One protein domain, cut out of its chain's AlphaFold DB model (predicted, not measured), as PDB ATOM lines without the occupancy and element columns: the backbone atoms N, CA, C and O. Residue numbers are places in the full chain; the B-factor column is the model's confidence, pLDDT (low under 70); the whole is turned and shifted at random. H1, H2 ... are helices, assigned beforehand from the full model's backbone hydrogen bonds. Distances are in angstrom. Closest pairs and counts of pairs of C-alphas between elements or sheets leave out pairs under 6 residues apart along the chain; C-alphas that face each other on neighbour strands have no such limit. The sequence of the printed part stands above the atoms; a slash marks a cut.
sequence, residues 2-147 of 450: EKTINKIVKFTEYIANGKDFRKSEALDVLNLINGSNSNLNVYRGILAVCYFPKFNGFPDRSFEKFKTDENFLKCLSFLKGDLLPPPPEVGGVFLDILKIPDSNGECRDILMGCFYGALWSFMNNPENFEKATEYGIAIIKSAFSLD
ATOM      1  N   GLU A   2      57.009   9.853  69.823       72.06
ATOM      2  CA  GLU A   2      57.033   8.458  70.311       72.06
ATOM      3  C   GLU A   2      57.947   8.230  71.532       72.06
ATOM      4  O   GLU A   2      57.502   7.690  72.538       72.06
ATOM      5  N   LYS A   3      59.180   8.764  71.526       80.38
ATOM      6  CA  LYS A   3      60.085   8.692  72.696       80.38
ATOM      7  C   LYS A   3      59.489   9.314  73.971       80.38
ATOM      8  O   LYS A   3      59.728   8.811  75.064       80.38
ATOM      9  N   THR A   4      58.725  10.400  73.835       86.62
ATOM     10  CA  THR A   4      58.084  11.089  74.967       86.62
ATOM     11  C   THR A   4      56.936  10.258  75.528       86.62
ATOM     12  O   THR A   4      56.882  10.045  76.735       86.62
ATOM     13  N   ILE A   5      56.064   9.746  74.653       86.56
ATOM     14  CA  ILE A   5      54.947   8.875  75.043       86.56
ATOM     15  C   ILE A   5      55.479   7.622  75.742       86.56
ATOM     16  O   ILE A   5      55.014   7.304  76.830       86.56
ATOM     17  N   ASN A   6      56.520   6.984  75.201       86.12
ATOM     18  CA  ASN A   6      57.122   5.801  75.820       86.12
ATOM     19  C   ASN A   6      57.682   6.096  77.219       86.12
ATOM     20  O   ASN A   6      57.534   5.276  78.118       86.12
ATOM     21  N   LYS A   7      58.291   7.271  77.438       91.19
ATOM     22  CA  LYS A   7      58.767   7.671  78.774       91.19
ATOM     23  C   LYS A   7      57.609   7.839  79.766       91.19
ATOM     24  O   LYS A   7      57.733   7.407  80.907       91.19
ATOM     25  N   ILE A   8      56.506   8.449  79.329       93.38
ATOM     26  CA  ILE A   8      55.297   8.633  80.146       93.38
ATOM     27  C   ILE A   8      54.704   7.270  80.512       93.38
ATOM     28  O   ILE A   8      54.530   6.989  81.694       93.38
ATOM     29  N   VAL A   9      54.476   6.417  79.509       90.19
ATOM     30  CA  VAL A   9      53.933   5.061  79.668       90.19
ATOM     31  C   VAL A   9      54.767   4.255  80.662       90.19
ATOM     32  O   VAL A   9      54.237   3.843  81.692       90.19
ATOM     33  N   LYS A  10      56.080   4.127  80.420       90.94
ATOM     34  CA  LYS A  10      56.973   3.329  81.274       90.94
ATOM     35  C   LYS A  10      56.981   3.816  82.719       90.94
ATOM     36  O   LYS A  10      56.980   3.003  83.638       90.94
ATOM     37  N   PHE A  11      56.949   5.132  82.940       95.06
ATOM     38  CA  PHE A  11      56.862   5.668  84.297       95.06
ATOM     39  C   PHE A  11      55.514   5.356  84.957       95.06
ATOM     40  O   PHE A  11      55.484   4.938  86.112       95.06
ATOM     41  N   THR A  12      54.400   5.527  84.240       94.31
ATOM     42  CA  THR A  12      53.072   5.223  84.792       94.31
ATOM     43  C   THR A  12      52.873   3.740  85.083       94.31
ATOM     44  O   THR A  12      52.278   3.407  86.102       94.31
ATOM     45  N   GLU A  13      53.414   2.847  84.254       90.50
ATOM     46  CA  GLU A  13      53.421   1.409  84.530       90.50
ATOM     47  C   GLU A  13      54.284   1.092  85.749       90.50
ATOM     48  O   GLU A  13      53.862   0.348  86.631       90.50
ATOM     49  N   TYR A  14      55.473   1.688  85.846       93.19
ATOM     50  CA  TYR A  14      56.368   1.505  86.984       93.19
ATOM     51  C   TYR A  14      55.675   1.857  88.313       93.19
ATOM     52  O   TYR A  14      55.653   1.029  89.224       93.19
ATOM     53  N   ILE A  15      55.021   3.020  88.413       95.19
ATOM     54  CA  ILE A  15      54.314   3.414  89.647       95.19
ATOM     55  C   ILE A  15      53.017   2.618  89.876       95.19
ATOM     56  O   ILE A  15      52.692   2.318  91.023       95.19
ATOM     57  N   ALA A  16      52.296   2.223  88.817       92.25
ATOM     58  CA  ALA A  16      51.093   1.389  88.930       92.25
ATOM     59  C   ALA A  16      51.412  -0.038  89.413       92.25
ATOM     60  O   ALA A  16      50.569  -0.689  90.024       92.25
ATOM     61  N   ASN A  17      52.645  -0.507  89.197       90.62
ATOM     62  CA  ASN A  17      53.198  -1.731  89.785       90.62
ATOM     63  C   ASN A  17      53.710  -1.532  91.231       90.62
ATOM     64  O   ASN A  17      54.517  -2.324  91.721       90.62
ATOM     65  N   GLY A  18      53.306  -0.448  91.904       90.62
ATOM     66  CA  GLY A  18      53.638  -0.175  93.303       90.62
ATOM     67  C   GLY A  18      55.093   0.228  93.549       90.62
ATOM     68  O   GLY A  18      55.557   0.177  94.688       90.62
ATOM     69  N   LYS A  19      55.847   0.599  92.506       93.94
ATOM     70  CA  LYS A  19      57.254   0.986  92.657       93.94
ATOM     71  C   LYS A  19      57.397   2.413  93.185       93.94
ATOM     72  O   LYS A  19      56.594   3.297  92.887       93.94
ATOM     73  N   ASP A  20      58.450   2.630  93.969       95.12
ATOM     74  CA  ASP A  20      58.702   3.905  94.637       95.12
ATOM     75  C   ASP A  20      59.206   5.000  93.679       95.12
ATOM     76  O   ASP A  20      59.956   4.710  92.746       95.12
ATOM     77  N   PHE A  21      58.819   6.258  93.923       96.81
ATOM     78  CA  PHE A  21      59.132   7.418  93.075       96.81
ATOM     79  C   PHE A  21      59.176   8.746  93.854       96.81
ATOM     80  O   PHE A  21      58.553   8.907  94.906       96.81
ATOM     81  N   ARG A  22      59.885   9.745  93.319       97.50
ATOM     82  CA  ARG A  22      60.030  11.087  93.913       97.50
ATOM     83  C   ARG A  22      59.014  12.078  93.349       97.50
ATOM     84  O   ARG A  22      58.577  11.967  92.205       97.50
ATOM     85  N   LYS A  23      58.719  13.138  94.119       96.50
ATOM     86  CA  LYS A  23      57.868  14.254  93.660       96.50
ATOM     87  C   LYS A  23      58.360  14.849  92.337       96.50
ATOM     88  O   LYS A  23      57.545  15.095  91.459       96.50
ATOM     89  N   SER A  24      59.672  15.054  92.194       96.19
ATOM     90  CA  SER A  24      60.271  15.629  90.983       96.19
ATOM     91  C   SER A  24      60.028  14.769  89.744       96.19
ATOM     92  O   SER A  24      59.685  15.304  88.702       96.19
ATOM     93  N   GLU A  25      60.119  13.443  89.863       97.06
ATOM     94  CA  GLU A  25      59.918  12.521  88.736       97.06
ATOM     95  C   GLU A  25      58.468  12.538  88.249       97.06
ATOM     96  O   GLU A  25      58.213  12.590  87.047       97.06
ATOM     97  N   ALA A  26      57.515  12.570  89.184       96.44
ATOM     98  CA  ALA A  26      56.105  12.716  88.849       96.44
ATOM     99  C   ALA A  26      55.807  14.076  88.190       96.44
ATOM    100  O   ALA A  26      55.077  14.134  87.203       96.44
ATOM    101  N   LEU A  27      56.397  15.167  88.688       95.88
ATOM    102  CA  LEU A  27      56.239  16.494  88.083       95.88
ATOM    103  C   LEU A  27      56.850  16.563  86.678       95.88
ATOM    104  O   LEU A  27      56.228  17.118  85.775       95.88
ATOM    105  N   ASP A  28      58.017  15.953  86.463       96.25
ATOM    106  CA  ASP A  28      58.645  15.873  85.144       96.25
ATOM    107  C   ASP A  28      57.736  15.152  84.143       96.25
ATOM    108  O   ASP A  28      57.534  15.629  83.027       96.25
ATOM    109  N   VAL A  29      57.143  14.022  84.538       96.81
ATOM    110  CA  VAL A  29      56.220  13.268  83.678       96.81
ATOM    111  C   VAL A  29      54.928  14.036  83.424       96.81
ATOM    112  O   VAL A  29      54.465  14.074  82.285       96.81
ATOM    113  N   LEU A  30      54.378  14.709  84.434       96.44
ATOM    114  CA  LEU A  30      53.204  15.564  84.267       96.44
ATOM    115  C   LEU A  30      53.471  16.724  83.295       96.44
ATOM    116  O   LEU A  30      52.640  17.003  82.435       96.44
ATOM    117  N   ASN A  31      54.655  17.338  83.353       95.69
ATOM    118  CA  ASN A  31      55.072  18.364  82.395       95.69
ATOM    119  C   ASN A  31      55.178  17.808  80.967       95.69
ATOM    120  O   ASN A  31      54.751  18.467  80.018       95.69
ATOM    121  N   LEU A  32      55.696  16.584  80.799       95.69
ATOM    122  CA  LEU A  32      55.727  15.916  79.492       95.69
ATOM    123  C   LEU A  32      54.321  15.631  78.955       95.69
ATOM    124  O   LEU A  32      54.100  15.764  77.752       95.69
ATOM    125  N   ILE A  33      53.383  15.250  79.826       94.69
ATOM    126  CA  ILE A  33      51.981  15.049  79.453       94.69
ATOM    127  C   ILE A  33      51.355  16.380  79.016       94.69
ATOM    128  O   ILE A  33      50.811  16.457  77.917       94.69
ATOM    129  N   ASN A  34      51.473  17.428  79.834       92.38
ATOM    130  CA  ASN A  34      50.873  18.739  79.565       92.38
ATOM    131  C   ASN A  34      51.464  19.423  78.319       92.38
ATOM    132  O   ASN A  34      50.780  20.205  77.666       92.38
ATOM    133  N   GLY A  35      52.722  19.126  77.975       91.44
ATOM    134  CA  GLY A  35      53.377  19.609  76.756       91.44
ATOM    135  C   GLY A  35      53.108  18.770  75.499       91.44
ATOM    136  O   GLY A  35      53.678  19.058  74.447       91.44
ATOM    137  N   SER A  36      52.301  17.709  75.589       89.25
ATOM    138  CA  SER A  36      51.986  16.826  74.462       89.25
ATOM    139  C   SER A  36      50.749  17.296  73.694       89.25
ATOM    140  O   SER A  36      49.750  17.691  74.284       89.25
ATOM    141  N   ASN A  37      50.776  17.152  72.366       85.94
ATOM    142  CA  ASN A  37      49.599  17.357  71.511       85.94
ATOM    143  C   ASN A  37      48.670  16.127  71.466       85.94
ATOM    144  O   ASN A  37      47.602  16.181  70.860       85.94
ATOM    145  N   SER A  38      49.085  14.996  72.044       86.19
ATOM    146  CA  SER A  38      48.267  13.780  72.140       86.19
ATOM    147  C   SER A  38      47.402  13.806  73.400       86.19
ATOM    148  O   SER A  38      47.835  14.305  74.437       86.19
ATOM    149  N   ASN A  39      46.210  13.206  73.347       89.75
ATOM    150  CA  ASN A  39      45.393  13.021  74.545       89.75
ATOM    151  C   ASN A  39      46.041  11.974  75.467       89.75
ATOM    152  O   ASN A  39      45.994  10.778  75.196       89.75
ATOM    153  N   LEU A  40      46.641  12.440  76.564       93.31
ATOM    154  CA  LEU A  40      47.324  11.611  77.563       93.31
ATOM    155  C   LEU A  40      46.663  11.704  78.950       93.31
ATOM    156  O   LEU A  40      47.299  11.444  79.973       93.31
ATOM    157  N   ASN A  41      45.378  12.060  79.003       94.81
ATOM    158  CA  ASN A  41      44.637  12.250  80.254       94.81
ATOM    159  C   ASN A  41      44.549  10.981  81.114       94.81
ATOM    160  O   ASN A  41      44.589  11.062  82.339       94.81
ATOM    161  N   VAL A  42      44.547   9.801  80.497       95.25
ATOM    162  CA  VAL A  42      44.603   8.517  81.217       95.25
ATOM    163  C   VAL A  42      45.875   8.409  82.062       95.25
ATOM    164  O   VAL A  42      45.834   8.012  83.222       95.25
ATOM    165  N   TYR A  43      47.011   8.861  81.538       95.88
ATOM    166  CA  TYR A  43      48.279   8.849  82.269       95.88
ATOM    167  C   TYR A  43      48.311   9.886  83.398       95.88
ATOM    168  O   TYR A  43      48.909   9.627  84.443       95.88
ATOM    169  N   ARG A  44      47.604  11.018  83.240       96.31
ATOM    170  CA  ARG A  44      47.366  11.979  84.335       96.31
ATOM    171  C   ARG A  44      46.608  11.324  85.486       96.31
ATOM    172  O   ARG A  44      46.966  11.546  86.638       96.31
ATOM    173  N   GLY A  45      45.609  10.499  85.179       96.56
ATOM    174  CA  GLY A  45      44.842   9.742  86.167       96.56
ATOM    175  C   GLY A  45      45.673   8.755  86.977       96.56
ATOM    176  O   GLY A  45      45.636   8.783  88.206       96.56
ATOM    177  N   ILE A  46      46.480   7.932  86.300       96.56
ATOM    178  CA  ILE A  46      47.383   6.978  86.972       96.56
ATOM    179  C   ILE A  46      48.339   7.727  87.902       96.56
ATOM    180  O   ILE A  46      48.502   7.368  89.066       96.56
ATOM    181  N   LEU A  47      48.932   8.816  87.406       96.88
ATOM    182  CA  LEU A  47      49.830   9.636  88.203       96.88
ATOM    183  C   LEU A  47      49.106  10.223  89.419       96.88
ATOM    184  O   LEU A  47      49.626  10.131  90.524       96.88
ATOM    185  N   ALA A  48      47.901  10.770  89.247       96.69
ATOM    186  CA  ALA A  48      47.126  11.357  90.336       96.69
ATOM    187  C   ALA A  48      46.774  10.340  91.430       96.69
ATOM    188  O   ALA A  48      47.006  10.622  92.607       96.69
ATOM    189  N   VAL A  49      46.261   9.159  91.062       96.25
ATOM    190  CA  VAL A  49      45.834   8.146  92.042       96.25
ATOM    191  C   VAL A  49      47.017   7.554  92.814       96.25
ATOM    192  O   VAL A  49      46.902   7.335  94.016       96.25
ATOM    193  N   CYS A  50      48.177   7.374  92.169       95.81
ATOM    194  CA  CYS A  50      49.395   6.893  92.828       95.81
ATOM    195  C   CYS A  50      50.094   7.990  93.657       95.81
ATOM    196  O   CYS A  50      50.677   7.708  94.705       95.81
ATOM    197  N   TYR A  51      50.050   9.250  93.210       96.56
ATOM    198  CA  TYR A  51      50.681  10.389  93.893       96.56
ATOM    199  C   TYR A  51      49.945  10.764  95.183       96.56
ATOM    200  O   TYR A  51      50.583  11.028  96.205       96.56
ATOM    201  N   PHE A  52      48.610  10.772  95.144       95.94
ATOM    202  CA  PHE A  52      47.766  11.282  96.222       95.94
ATOM    203  C   PHE A  52      48.038  10.671  97.606       95.94
ATOM    204  O   PHE A  52      48.345  11.432  98.528       95.94
ATOM    205  N   PRO A  53      47.994   9.336  97.795       93.38
ATOM    206  CA  PRO A  53      48.241   8.736  99.105       93.38
ATOM    207  C   PRO A  53      49.699   8.885  99.557       93.38
ATOM    208  O   PRO A  53      49.962   8.963 100.752       93.38
ATOM    209  N   LYS A  54      50.647   8.955  98.615       94.25
ATOM    210  CA  LYS A  54      52.080   9.031  98.912       94.25
ATOM    211  C   LYS A  54      52.506  10.397  99.444       94.25
ATOM    212  O   LYS A  54      53.372  10.485 100.311       94.25
ATOM    213  N   PHE A  55      51.931  11.465  98.900       95.62
ATOM    214  CA  PHE A  55      52.356  12.835  99.191       95.62
ATOM    215  C   PHE A  55      51.276  13.700  99.841       95.62
ATOM    216  O   PHE A  55      51.520  14.889 100.056       95.62
ATOM    217  N   ASN A  56      50.127  13.105 100.178       93.00
ATOM    218  CA  ASN A  56      48.987  13.751 100.824       93.00
ATOM    219  C   ASN A  56      48.495  15.001 100.068       93.00
ATOM    220  O   ASN A  56      48.347  16.081 100.638       93.00
ATOM    221  N   GLY A  57      48.297  14.864  98.757       93.56
ATOM    222  CA  GLY A  57      47.863  15.956  97.887       93.56
ATOM    223  C   GLY A  57      48.032  15.623  96.412       93.56
ATOM    224  O   GLY A  57      48.441  14.522  96.066       93.56
ATOM    225  N   PHE A  58      47.731  16.570  95.533       95.81
ATOM    226  CA  PHE A  58      47.865  16.385  94.090       95.81
ATOM    227  C   PHE A  58      49.187  16.936  93.540       95.81
ATOM    228  O   PHE A  58      49.799  17.805  94.164       95.81
ATOM    229  N   PRO A  59      49.635  16.457  92.364       90.62
ATOM    230  CA  PRO A  59      50.850  16.963  91.729       90.62
ATOM    231  C   PRO A  59      50.694  18.411  91.223       90.62
ATOM    232  O   PRO A  59      51.681  19.140  91.184       90.62
ATOM    233  N   ASP A  60      49.478  18.855  90.881       92.94
ATOM    234  CA  ASP A  60      49.158  20.260  90.606       92.94
ATOM    235  C   ASP A  60      47.683  20.598  90.926       92.94
ATOM    236  O   ASP A  60      46.877  19.724  91.255       92.94
ATOM    237  N   ARG A  61      47.319  21.886  90.810       92.75
ATOM    238  CA  ARG A  61      45.972  22.397  91.133       92.75
ATOM    239  C   ARG A  61      44.866  21.910  90.190       92.75
ATOM    240  O   ARG A  61      43.699  21.978  90.566       92.75
ATOM    241  N   SER A  62      45.192  21.440  88.985       91.38
ATOM    242  CA  SER A  62      44.194  20.982  88.005       91.38
ATOM    243  C   SER A  62      43.428  19.746  88.483       91.38
ATOM    244  O   SER A  62      42.308  19.496  88.027       91.38
ATOM    245  N   PHE A  63      43.996  19.007  89.441       94.38
ATOM    246  CA  PHE A  63      43.382  17.825  90.029       94.38
ATOM    247  C   PHE A  63      42.534  18.101  91.276       94.38
ATOM    248  O   PHE A  63      41.811  17.207  91.701       94.38
ATOM    249  N   GLU A  64      42.554  19.309  91.853       92.81
ATOM    250  CA  GLU A  64      41.820  19.601  93.102       92.81
ATOM    251  C   GLU A  64      40.314  19.323  92.986       92.81
ATOM    252  O   GLU A  64      39.682  18.907  93.956       92.81
ATOM    253  N   LYS A  65      39.747  19.444  91.777       92.94
ATOM    254  CA  LYS A  65      38.355  19.066  91.486       92.94
ATOM    255  C   LYS A  65      38.031  17.597  91.797       92.94
ATOM    256  O   LYS A  65      36.881  17.289  92.085       92.94
ATOM    257  N   PHE A  66      39.022  16.701  91.771       95.44
ATOM    258  CA  PHE A  66      38.845  15.276  92.068       95.44
ATOM    259  C   PHE A  66      38.868  14.960  93.562       95.44
ATOM    260  O   PHE A  66      38.480  13.865  93.952       95.44
ATOM    261  N   LYS A  67      39.274  15.903  94.424       93.31
ATOM    262  CA  LYS A  67      39.347  15.686  95.879       93.31
ATOM    263  C   LYS A  67      38.014  15.235  96.485       93.31
ATOM    264  O   LYS A  67      38.007  14.512  97.476       93.31
ATOM    265  N   THR A  68      36.908  15.685  95.899       94.19
ATOM    266  CA  THR A  68      35.536  15.356  96.303       94.19
ATOM    267  C   THR A  68      34.799  14.519  95.256       94.19
ATOM    268  O   THR A  68      33.594  14.329  95.385       94.19
ATOM    269  N   ASP A  69      35.481  14.061  94.202       96.81
ATOM    270  CA  ASP A  69      34.869  13.233  93.163       96.81
ATOM    271  C   ASP A  69      34.689  11.802  93.679       96.81
ATOM    272  O   ASP A  69      35.636  11.159  94.137       96.81
ATOM    273  N   GLU A  70      33.459  11.300  93.616       96.19
ATOM    274  CA  GLU A  70      33.102  10.003  94.185       96.19
ATOM    275  C   GLU A  70      33.850   8.842  93.511       96.19
ATOM    276  O   GLU A  70      34.316   7.928  94.193       96.19
ATOM    277  N   ASN A  71      34.035   8.888  92.186       96.50
ATOM    278  CA  ASN A  71      34.740   7.837  91.452       96.50
ATOM    279  C   ASN A  71      36.232   7.840  91.782       96.50
ATOM    280  O   ASN A  71      36.822   6.773  91.963       96.50
ATOM    281  N   PHE A  72      36.845   9.020  91.911       96.81
ATOM    282  CA  PHE A  72      38.231   9.128  92.364       96.81
ATOM    283  C   PHE A  72      38.415   8.566  93.778       96.81
ATOM    284  O   PHE A  72      39.332   7.776  94.009       96.81
ATOM    285  N   LEU A  73      37.528   8.919  94.715       94.94
ATOM    286  CA  LEU A  73      37.583   8.423  96.093       94.94
ATOM    287  C   LEU A  73      37.412   6.897  96.169       94.94
ATOM    288  O   LEU A  73      38.123   6.250  96.940       94.94
ATOM    289  N   LYS A  74      36.545   6.312  95.332       94.88
ATOM    290  CA  LYS A  74      36.424   4.851  95.192       94.88
ATOM    291  C   LYS A  74      37.688   4.222  94.593       94.88
ATOM    292  O   LYS A  74      38.175   3.226  95.108       94.88
ATOM    293  N   CYS A  75      38.301   4.828  93.573       95.00
ATOM    294  CA  CYS A  75      39.590   4.344  93.060       95.00
ATOM    295  C   CYS A  75      40.680   4.373  94.150       95.00
ATOM    296  O   CYS A  75      41.453   3.430  94.283       95.00
ATOM    297  N   LEU A  76      40.727   5.423  94.977       92.75
ATOM    298  CA  LEU A  76      41.674   5.500  96.092       92.75
ATOM    299  C   LEU A  76      41.453   4.413  97.150       92.75
ATOM    300  O   LEU A  76      42.433   3.953  97.739       92.75
ATOM    301  N   SER A  77      40.207   4.010  97.419       90.50
ATOM    302  CA  SER A  77      39.943   2.936  98.385       90.50
ATOM    303  C   SER A  77      40.448   1.583  97.880       90.50
ATOM    304  O   SER A  77      40.978   0.808  98.674       90.50
ATOM    305  N   PHE A  78      40.397   1.336  96.565       90.00
ATOM    306  CA  PHE A  78      40.924   0.105  95.962       90.00
ATOM    307  C   PHE A  78      42.442  -0.025  96.143       90.00
ATOM    308  O   PHE A  78      42.937  -1.124  96.379       90.00
ATOM    309  N   LEU A  79      43.173   1.094  96.087       85.56
ATOM    310  CA  LEU A  79      44.633   1.114  96.214       85.56
ATOM    311  C   LEU A  79      45.121   0.806  97.643       85.56
ATOM    312  O   LEU A  79      46.205   0.256  97.812       85.56
ATOM    313  N   LYS A  80      44.349   1.176  98.674       71.81
ATOM    314  CA  LYS A  80      44.747   1.002 100.084       71.81
ATOM    315  C   LYS A  80      44.583  -0.429 100.596       71.81
ATOM    316  O   LYS A  80      45.249  -0.795 101.554       71.81
ATOM    317  N   GLY A  81      43.715  -1.231  99.976       64.00
ATOM    318  CA  GLY A  81      43.510  -2.640 100.336       64.00
ATOM    319  C   GLY A  81      42.802  -2.895 101.677       64.00
ATOM    320  O   GLY A  81      42.575  -4.054 102.006       64.00
ATOM    321  N   ASP A  82      42.418  -1.856 102.429       57.66
ATOM    322  CA  ASP A  82      41.863  -1.983 103.790       57.66
ATOM    323  C   ASP A  82      40.503  -2.713 103.837       57.66
ATOM    324  O   ASP A  82      40.201  -3.424 104.796       57.66
ATOM    325  N   LEU A  83      39.675  -2.561 102.796       68.12
ATOM    326  CA  LEU A  83      38.430  -3.311 102.612       68.12
ATOM    327  C   LEU A  83      38.198  -3.547 101.117       68.12
ATOM    328  O   LEU A  83      38.003  -2.600 100.354       68.12
ATOM    329  N   LEU A  84      38.218  -4.812 100.693       80.06
ATOM    330  CA  LEU A  84      37.981  -5.168  99.297       80.06
ATOM    331  C   LEU A  84      36.483  -5.043  98.971       80.06
ATOM    332  O   LEU A  84      35.678  -5.762  99.572       80.06
ATOM    333  N   PRO A  85      36.088  -4.161  98.036       88.88
ATOM    334  CA  PRO A  85      34.686  -3.999  97.664       88.88
ATOM    335  C   PRO A  85      34.103  -5.281  97.041       88.88
ATOM    336  O   PRO A  85      34.818  -6.128  96.493       88.88
ATOM    337  N   PRO A  86      32.775  -5.455  97.054       93.44
ATOM    338  CA  PRO A  86      32.129  -6.488  96.259       93.44
ATOM    339  C   PRO A  86      32.442  -6.317  94.756       93.44
ATOM    340  O   PRO A  86      32.445  -5.192  94.255       93.44
ATOM    341  N   PRO A  87      32.623  -7.406  93.983       95.50
ATOM    342  CA  PRO A  87      32.918  -7.311  92.550       95.50
ATOM    343  C   PRO A  87      31.928  -6.454  91.738       95.50
ATOM    344  O   PRO A  87      32.388  -5.668  90.909       95.50
ATOM    345  N   PRO A  88      30.596  -6.518  91.973       96.19
ATOM    346  CA  PRO A  88      29.649  -5.646  91.277       96.19
ATOM    347  C   PRO A  88      29.906  -4.153  91.491       96.19
ATOM    348  O   PRO A  88      29.648  -3.365  90.587       96.19
ATOM    349  N   GLU A  89      30.432  -3.757  92.651       95.44
ATOM    350  CA  GLU A  89      30.764  -2.360  92.941       95.44
ATOM    351  C   GLU A  89      31.957  -1.895  92.100       95.44
ATOM    352  O   GLU A  89      31.887  -0.838  91.479       95.44
ATOM    353  N   VAL A  90      33.005  -2.719  91.981       95.75
ATOM    354  CA  VAL A  90      34.162  -2.434  91.111       95.75
ATOM    355  C   VAL A  90      33.725  -2.268  89.655       95.75
ATOM    356  O   VAL A  90      34.107  -1.306  88.987       95.75
ATOM    357  N   GLY A  91      32.870  -3.175  89.172       96.62
ATOM    358  CA  GLY A  91      32.260  -3.046  87.852       96.62
ATOM    359  C   GLY A  91      31.395  -1.787  87.728       96.62
ATOM    360  O   GLY A  91      31.399  -1.149  86.675       96.62
ATOM    361  N   GLY A  92      30.650  -1.421  88.773       97.62
ATOM    362  CA  GLY A  92      29.813  -0.220  88.821       97.62
ATOM    363  C   GLY A  92      30.626   1.061  88.650       97.62
ATOM    364  O   GLY A  92      30.326   1.845  87.756       97.62
ATOM    365  N   VAL A  93      31.721   1.209  89.403       97.44
ATOM    366  CA  VAL A  93      32.646   2.351  89.269       97.44
ATOM    367  C   VAL A  93      33.170   2.466  87.846       97.44
ATOM    368  O   VAL A  93      33.186   3.553  87.270       97.44
ATOM    369  N   PHE A  94      33.566   1.343  87.246       96.81
ATOM    370  CA  PHE A  94      34.057   1.364  85.877       96.81
ATOM    371  C   PHE A  94      32.977   1.823  84.884       96.81
ATOM    372  O   PHE A  94      33.234   2.683  84.044       96.81
ATOM    373  N   LEU A  95      31.749   1.311  85.011       97.50
ATOM    374  CA  LEU A  95      30.618   1.717  84.172       97.50
ATOM    375  C   LEU A  95      30.257   3.198  84.347       97.50
ATOM    376  O   LEU A  95      29.971   3.871  83.357       97.50
ATOM    377  N   ASP A  96      30.271   3.703  85.579       98.06
ATOM    378  CA  ASP A  96      29.970   5.103  85.883       98.06
ATOM    379  C   ASP A  96      30.982   6.036  85.214       98.06
ATOM    380  O   ASP A  96      30.587   7.016  84.580       98.06
ATOM    381  N   ILE A  97      32.271   5.677  85.249       97.50
ATOM    382  CA  ILE A  97      33.328   6.389  84.522       97.50
ATOM    383  C   ILE A  97      33.055   6.353  83.014       97.50
ATOM    384  O   ILE A  97      33.038   7.400  82.368       97.50
ATOM    385  N   LEU A  98      32.791   5.176  82.436       96.12
ATOM    386  CA  LEU A  98      32.534   5.037  80.996       96.12
ATOM    387  C   LEU A  98      31.303   5.828  80.515       96.12
ATOM    388  O   LEU A  98      31.254   6.243  79.357       96.12
ATOM    389  N   LYS A  99      30.310   6.049  81.386       96.94
ATOM    390  CA  LYS A  99      29.089   6.815  81.084       96.94
ATOM    391  C   LYS A  99      29.281   8.333  81.111       96.94
ATOM    392  O   LYS A  99      28.370   9.042  80.675       96.94
ATOM    393  N   ILE A 100      30.418   8.843  81.590       97.19
ATOM    394  CA  ILE A 100      30.693  10.286  81.604       97.19
ATOM    395  C   ILE A 100      30.627  10.828  80.160       97.19
ATOM    396  O   ILE A 100      31.314  10.307  79.270       97.19
ATOM    397  N   PRO A 101      29.805  11.866  79.899       95.50
ATOM    398  CA  PRO A 101      29.562  12.365  78.549       95.50
ATOM    399  C   PRO A 101      30.811  13.016  77.950       95.50
ATOM    400  O   PRO A 101      31.686  13.497  78.667       95.50
ATOM    401  N   ASP A 102      30.867  13.106  76.620       93.56
ATOM    402  CA  ASP A 102      32.007  13.705  75.908       93.56
ATOM    403  C   ASP A 102      32.237  15.185  76.240       93.56
ATOM    404  O   ASP A 102      33.378  15.643  76.203       93.56
ATOM    405  N   SER A 103      31.195  15.915  76.656       95.75
ATOM    406  CA  SER A 103      31.330  17.278  77.191       95.75
ATOM    407  C   SER A 103      32.220  17.353  78.439       95.75
ATOM    408  O   SER A 103      32.726  18.424  78.761       95.75
ATOM    409  N   ASN A 104      32.442  16.224  79.116       95.25
ATOM    410  CA  ASN A 104      33.365  16.068  80.235       95.25
ATOM    411  C   ASN A 104      34.385  14.936  79.982       95.25
ATOM    412  O   ASN A 104      34.801  14.229  80.902       95.25
ATOM    413  N   GLY A 105      34.791  14.755  78.719       94.12
ATOM    414  CA  GLY A 105      35.689  13.676  78.295       94.12
ATOM    415  C   GLY A 105      37.066  13.701  78.967       94.12
ATOM    416  O   GLY A 105      37.602  12.645  79.280       94.12
ATOM    417  N   GLU A 106      37.618  14.878  79.283       94.56
ATOM    418  CA  GLU A 106      38.873  14.967  80.050       94.56
ATOM    419  C   GLU A 106      38.732  14.316  81.434       94.56
ATOM    420  O   GLU A 106      39.601  13.551  81.849       94.56
ATOM    421  N   CYS A 107      37.628  14.585  82.142       96.12
ATOM    422  CA  CYS A 107      37.355  13.979  83.445       96.12
ATOM    423  C   CYS A 107      37.224  12.459  83.332       96.12
ATOM    424  O   CYS A 107      37.859  11.737  84.099       96.12
ATOM    425  N   ARG A 108      36.470  11.982  82.331       96.25
ATOM    426  CA  ARG A 108      36.348  10.551  82.030       96.25
ATOM    427  C   ARG A 108      37.709   9.894  81.852       96.25
ATOM    428  O   ARG A 108      37.988   8.879  82.482       96.25
ATOM    429  N   ASP A 109      38.543  10.471  80.994       95.56
ATOM    430  CA  ASP A 109      39.827   9.889  80.626       95.56
ATOM    431  C   ASP A 109      40.777   9.864  81.840       95.56
ATOM    432  O   ASP A 109      41.435   8.851  82.080       95.56
ATOM    433  N   ILE A 110      40.792  10.921  82.667       96.31
ATOM    434  CA  ILE A 110      41.540  10.942  83.937       96.31
ATOM    435  C   ILE A 110      41.024   9.859  84.891       96.31
ATOM    436  O   ILE A 110      41.817   9.072  85.402       96.31
ATOM    437  N   LEU A 111      39.713   9.764  85.119       97.12
ATOM    438  CA  LEU A 111      39.148   8.764  86.030       97.12
ATOM    439  C   LEU A 111      39.378   7.328  85.542       97.12
ATOM    440  O   LEU A 111      39.644   6.448  86.356       97.12
ATOM    441  N   MET A 112      39.375   7.089  84.229       95.94
ATOM    442  CA  MET A 112      39.757   5.795  83.651       95.94
ATOM    443  C   MET A 112      41.214   5.440  83.983       95.94
ATOM    444  O   MET A 112      41.519   4.290  84.303       95.94
ATOM    445  N   GLY A 113      42.105   6.434  83.968       95.81
ATOM    446  CA  GLY A 113      43.477   6.303  84.452       95.81
ATOM    447  C   GLY A 113      43.572   5.985  85.942       95.81
ATOM    448  O   GLY A 113      44.320   5.090  86.331       95.81
ATOM    449  N   CYS A 114      42.788   6.677  86.773       96.56
ATOM    450  CA  CYS A 114      42.709   6.405  88.209       96.56
ATOM    451  C   CYS A 114      42.249   4.965  88.480       96.56
ATOM    452  O   CYS A 114      42.851   4.275  89.298       96.56
ATOM    453  N   PHE A 115      41.226   4.497  87.759       96.00
ATOM    454  CA  PHE A 115      40.696   3.140  87.888       96.00
ATOM    455  C   PHE A 115      41.748   2.080  87.541       96.00
ATOM    456  O   PHE A 115      41.950   1.129  88.295       96.00
ATOM    457  N   TYR A 116      42.466   2.271  86.429       94.50
ATOM    458  CA  TYR A 116      43.566   1.389  86.044       94.50
ATOM    459  C   TYR A 116      44.684   1.373  87.092       94.50
ATOM    460  O   TYR A 116      45.055   0.307  87.578       94.50
ATOM    461  N   GLY A 117      45.206   2.552  87.454       94.38
ATOM    462  CA  GLY A 117      46.337   2.682  88.374       94.38
ATOM    463  C   GLY A 117      46.043   2.124  89.766       94.38
ATOM    464  O   GLY A 117      46.924   1.538  90.386       94.38
ATOM    465  N   ALA A 118      44.796   2.246  90.230       94.38
ATOM    466  CA  ALA A 118      44.368   1.720  91.521       94.38
ATOM    467  C   ALA A 118      44.305   0.187  91.575       94.38
ATOM    468  O   ALA A 118      44.592  -0.399  92.616       94.38
ATOM    469  N   LEU A 119      43.916  -0.466  90.475       93.50
ATOM    470  CA  LEU A 119      43.698  -1.916  90.446       93.50
ATOM    471  C   LEU A 119      44.872  -2.707  89.876       93.50
ATOM    472  O   LEU A 119      44.947  -3.908  90.116       93.50
ATOM    473  N   TRP A 120      45.782  -2.075  89.132       92.25
ATOM    474  CA  TRP A 120      46.822  -2.787  88.388       92.25
ATOM    475  C   TRP A 120      47.665  -3.724  89.263       92.25
ATOM    476  O   TRP A 120      47.730  -4.923  88.986       92.25
ATOM    477  N   SER A 121      48.268  -3.209  90.339       91.06
ATOM    478  CA  SER A 121      49.071  -4.032  91.252       91.06
ATOM    479  C   SER A 121      48.233  -5.081  91.984       91.06
ATOM    480  O   SER A 121      48.733  -6.170  92.238       91.06
ATOM    481  N   PHE A 122      46.976  -4.771  92.327       92.25
ATOM    482  CA  PHE A 122      46.088  -5.714  93.010       92.25
ATOM    483  C   PHE A 122      45.779  -6.912  92.112       92.25
ATOM    484  O   PHE A 122      45.951  -8.053  92.529       92.25
ATOM    485  N   MET A 123      45.361  -6.638  90.875       91.94
ATOM    486  CA  MET A 123      44.954  -7.643  89.898       91.94
ATOM    487  C   MET A 123      46.119  -8.542  89.482       91.94
ATOM    488  O   MET A 123      45.923  -9.733  89.287       91.94
ATOM    489  N   ASN A 124      47.332  -7.992  89.373       88.88
ATOM    490  CA  ASN A 124      48.522  -8.756  88.990       88.88
ATOM    491  C   ASN A 124      49.254  -9.411  90.179       88.88
ATOM    492  O   ASN A 124      50.301 -10.019  89.967       88.88
ATOM    493  N   ASN A 125      48.745  -9.303  91.414       90.44
ATOM    494  CA  ASN A 125      49.304 -10.022  92.561       90.44
ATOM    495  C   ASN A 125      48.693 -11.441  92.643       90.44
ATOM    496  O   ASN A 125      47.476 -11.550  92.825       90.44
ATOM    497  N   PRO A 126      49.503 -12.518  92.578       91.06
ATOM    498  CA  PRO A 126      49.025 -13.895  92.727       91.06
ATOM    499  C   PRO A 126      48.243 -14.163  94.023       91.06
ATOM    500  O   PRO A 126      47.340 -14.994  94.030       91.06
ATOM    501  N   GLU A 127      48.524 -13.438  95.109       92.50
ATOM    502  CA  GLU A 127      47.796 -13.574  96.382       92.50
ATOM    503  C   GLU A 127      46.320 -13.156  96.269       92.50
ATOM    504  O   GLU A 127      45.477 -13.620  97.034       92.50
ATOM    505  N   ASN A 128      45.988 -12.315  95.286       93.06
ATOM    506  CA  ASN A 128      44.636 -11.808  95.056       93.06
ATOM    507  C   ASN A 128      43.895 -12.559  93.942       93.06
ATOM    508  O   ASN A 128      42.815 -12.127  93.539       93.06
ATOM    509  N   PHE A 129      44.456 -13.652  93.419       94.50
ATOM    510  CA  PHE A 129      44.042 -14.269  92.156       94.50
ATOM    511  C   PHE A 129      42.536 -14.552  92.036       94.50
ATOM    512  O   PHE A 129      41.902 -14.181  91.041       94.50
ATOM    513  N   GLU A 130      41.934 -15.170  93.056       95.50
ATOM    514  CA  GLU A 130      40.498 -15.475  93.053       95.50
ATOM    515  C   GLU A 130      39.661 -14.194  92.978       95.50
ATOM    516  O   GLU A 130      38.764 -14.070  92.141       95.50
ATOM    517  N   LYS A 131      40.008 -13.196  93.797       95.25
ATOM    518  CA  LYS A 131      39.281 -11.930  93.853       95.25
ATOM    519  C   LYS A 131      39.470 -11.095  92.589       95.25
ATOM    520  O   LYS A 131      38.508 -10.527  92.075       95.25
ATOM    521  N   ALA A 132      40.690 -11.061  92.063       95.62
ATOM    522  CA  ALA A 132      41.027 -10.417  90.802       95.62
ATOM    523  C   ALA A 132      40.237 -11.033  89.637       95.62
ATOM    524  O   ALA A 132      39.739 -10.312  88.772       95.62
ATOM    525  N   THR A 133      40.034 -12.354  89.651       97.50
ATOM    526  CA  THR A 133      39.194 -13.043  88.664       97.50
ATOM    527  C   THR A 133      37.741 -12.556  88.734       97.50
ATOM    528  O   THR A 133      37.147 -12.225  87.706       97.50
ATOM    529  N   GLU A 134      37.160 -12.449  89.935       97.69
ATOM    530  CA  GLU A 134      35.798 -11.919  90.119       97.69
ATOM    531  C   GLU A 134      35.666 -10.461  89.656       97.69
ATOM    532  O   GLU A 134      34.692 -10.105  88.984       97.69
ATOM    533  N   TYR A 135      36.648  -9.618  89.989       97.12
ATOM    534  CA  TYR A 135      36.693  -8.225  89.545       97.12
ATOM    535  C   TYR A 135      36.790  -8.125  88.030       97.12
ATOM    536  O   TYR A 135      36.034  -7.366  87.429       97.12
ATOM    537  N   GLY A 136      37.651  -8.927  87.400       96.81
ATOM    538  CA  GLY A 136      37.775  -8.974  85.948       96.81
ATOM    539  C   GLY A 136      36.443  -9.271  85.262       96.81
ATOM    540  O   GLY A 136      36.035  -8.547  84.354       96.81
ATOM    541  N   ILE A 137      35.702 -10.267  85.761       97.56
ATOM    542  CA  ILE A 137      34.362 -10.614  85.260       97.56
ATOM    543  C   ILE A 137      33.381  -9.446  85.421       97.56
ATOM    544  O   ILE A 137      32.616  -9.153  84.497       97.56
ATOM    545  N   ALA A 138      33.376  -8.784  86.581       97.44
ATOM    546  CA  ALA A 138      32.487  -7.653  86.835       97.44
ATOM    547  C   ALA A 138      32.808  -6.456  85.926       97.44
ATOM    548  O   ALA A 138      31.899  -5.893  85.319       97.44
ATOM    549  N   ILE A 139      34.092  -6.124  85.765       97.31
ATOM    550  CA  ILE A 139      34.579  -5.066  84.869       97.31
ATOM    551  C   ILE A 139      34.165  -5.357  83.424       97.31
ATOM    552  O   ILE A 139      33.619  -4.473  82.770       97.31
ATOM    553  N   ILE A 140      34.356  -6.591  82.937       96.56
ATOM    554  CA  ILE A 140      33.937  -7.014  81.591       96.56
ATOM    555  C   ILE A 140      32.437  -6.797  81.389       96.56
ATOM    556  O   ILE A 140      32.031  -6.148  80.425       96.56
ATOM    557  N   LYS A 141      31.609  -7.343  82.289       96.31
ATOM    558  CA  LYS A 141      30.144  -7.258  82.173       96.31
ATOM    559  C   LYS A 141      29.676  -5.805  82.177       96.31
ATOM    560  O   LYS A 141      28.850  -5.428  81.351       96.31
ATOM    561  N   SER A 142      30.248  -4.990  83.057       96.50
ATOM    562  CA  SER A 142      29.992  -3.556  83.112       96.50
ATOM    563  C   SER A 142      30.398  -2.842  81.828       96.50
ATOM    564  O   SER A 142      29.578  -2.125  81.261       96.50
ATOM    565  N   ALA A 143      31.611  -3.077  81.320       96.25
ATOM    566  CA  ALA A 143      32.102  -2.461  80.089       96.25
ATOM    567  C   ALA A 143      31.164  -2.731  78.907       96.25
ATOM    568  O   ALA A 143      30.730  -1.807  78.225       96.25
ATOM    569  N   PHE A 144      30.795  -3.998  78.709       97.06
ATOM    570  CA  PHE A 144      29.920  -4.413  77.617       97.06
ATOM    571  C   PHE A 144      28.467  -3.956  77.780       97.06
ATOM    572  O   PHE A 144      27.784  -3.715  76.783       97.06
ATOM    573  N   SER A 145      27.996  -3.759  79.018       96.56
ATOM    574  CA  SER A 145      26.658  -3.210  79.272       96.56
ATOM    575  C   SER A 145      26.472  -1.795  78.711       96.56
ATOM    576  O   SER A 145      25.342  -1.396  78.439       96.56
ATOM    577  N   LEU A 146      27.564  -1.053  78.471       96.50
ATOM    578  CA  LEU A 146      27.516   0.260  77.827       96.50
ATOM    579  C   LEU A 146      26.860   0.197  76.438       96.50
ATOM    580  O   LEU A 146      26.129   1.114  76.065       96.50
ATOM    581  N   ASP A 147      27.078  -0.893  75.707       97.12
ATOM    582  CA  ASP A 147      26.528  -1.142  74.372       97.12
ATOM    583  C   ASP A 147      25.405  -2.195  74.377       97.12
ATOM    584  O   ASP A 147      24.984  -2.659  73.322       97.12
TER     585      ASP A 147
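What this domain is: This is residues 2 to 147 of the 450 residues of the protein "Glycos_transf_3 domain-containing protein" of Candidatus Komeilibacteria bacterium CG_4_9_14_0_8_um_filter_36_9 (UniProt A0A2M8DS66). The long helix H7 runs through the middle of a rounded helical body, with an up-and-down bundle of H1, H2 and H3 on one side of it, H3 packing closely on H7 and crossing it. On the other side H6 folds back along part of H7 and H8 crosses over H6, while H5 packs alongside H7 and the short H4 lies near H3 and H7. The printed part has 146 residues with eight named helices, H1 to H8 in order, and no named strand; the class is all helix. It is compact, with a radius of gyration of the C-alphas of 14.8 A and spans of 37 by 36 by 31 A.

How they stand to each other: H1, residues 2 to 16, and H2, residues 23 to 34, form a helical hairpin, H2 touching with residues 29 to 33 alone; the closest C-alphas, of Ile 8 and Val 29, are 5.9 A apart. H3, residues 41 to 55, forms a second hairpin with H2, at a shallow tilt of 17 degrees, opposite ways, closest at C-alphas Leu 30 and Arg 44, 6.9 A. H4, residues 61 to 68, is close to H3 but not clearly touching, with C-alphas Ala 48 and Phe 63 closest at 7.5 A. The hub is H7, residues 102 to 123, which touches five helices. H3 touches it at a steep tilt of 55 degrees, closest at C-alphas Gly 45 and Gly 113, 4.1 A. H5, residues 70 to 80, touches H7 at a shallow tilt of 15 degrees, the same way, closest at C-alphas Leu 79 and Ala 118, 4.7 A. H6, residues 87 to 98, forms a hairpin with H7, touching with residues 94 to 98 alone, closest at C-alphas Ile 97 and Arg 108, 5.7 A. H8, residues 126 to 145, touches H6 at a steep tilt of 47 degrees, closest at C-alphas Gly 91 and Ile 139, 4.3 A, and touches H7 only at the corner, closest at C-alphas Met 123 and Ala 132, 4.9 A. Every O i to N i+4 pair is within hydrogen-bond range in H1, H2 and H6; the counts are 9 of 11 in H3, 6 of 7 in H5, 14 of 18 in H7, 14 of 16 in H8 and 0 of 4 in H4, where 3 of 5 O i to N i+3 pairs are.

Where its parts are: H1 begins at C-alpha 2, (57.033, 8.458, 70.311). H7 is 28.6 A long and H8 28.2 A, ending at C-alpha 145, (26.658, -3.210, 79.272).

The domain as a whole: The C-alphas farthest apart, of Ser 24 and Asp 147, are 41.2 A apart. The printed part has no cut, and no link is long. Mean pLDDT of the printed part is 93.3; residues 81 to 83 are under 70.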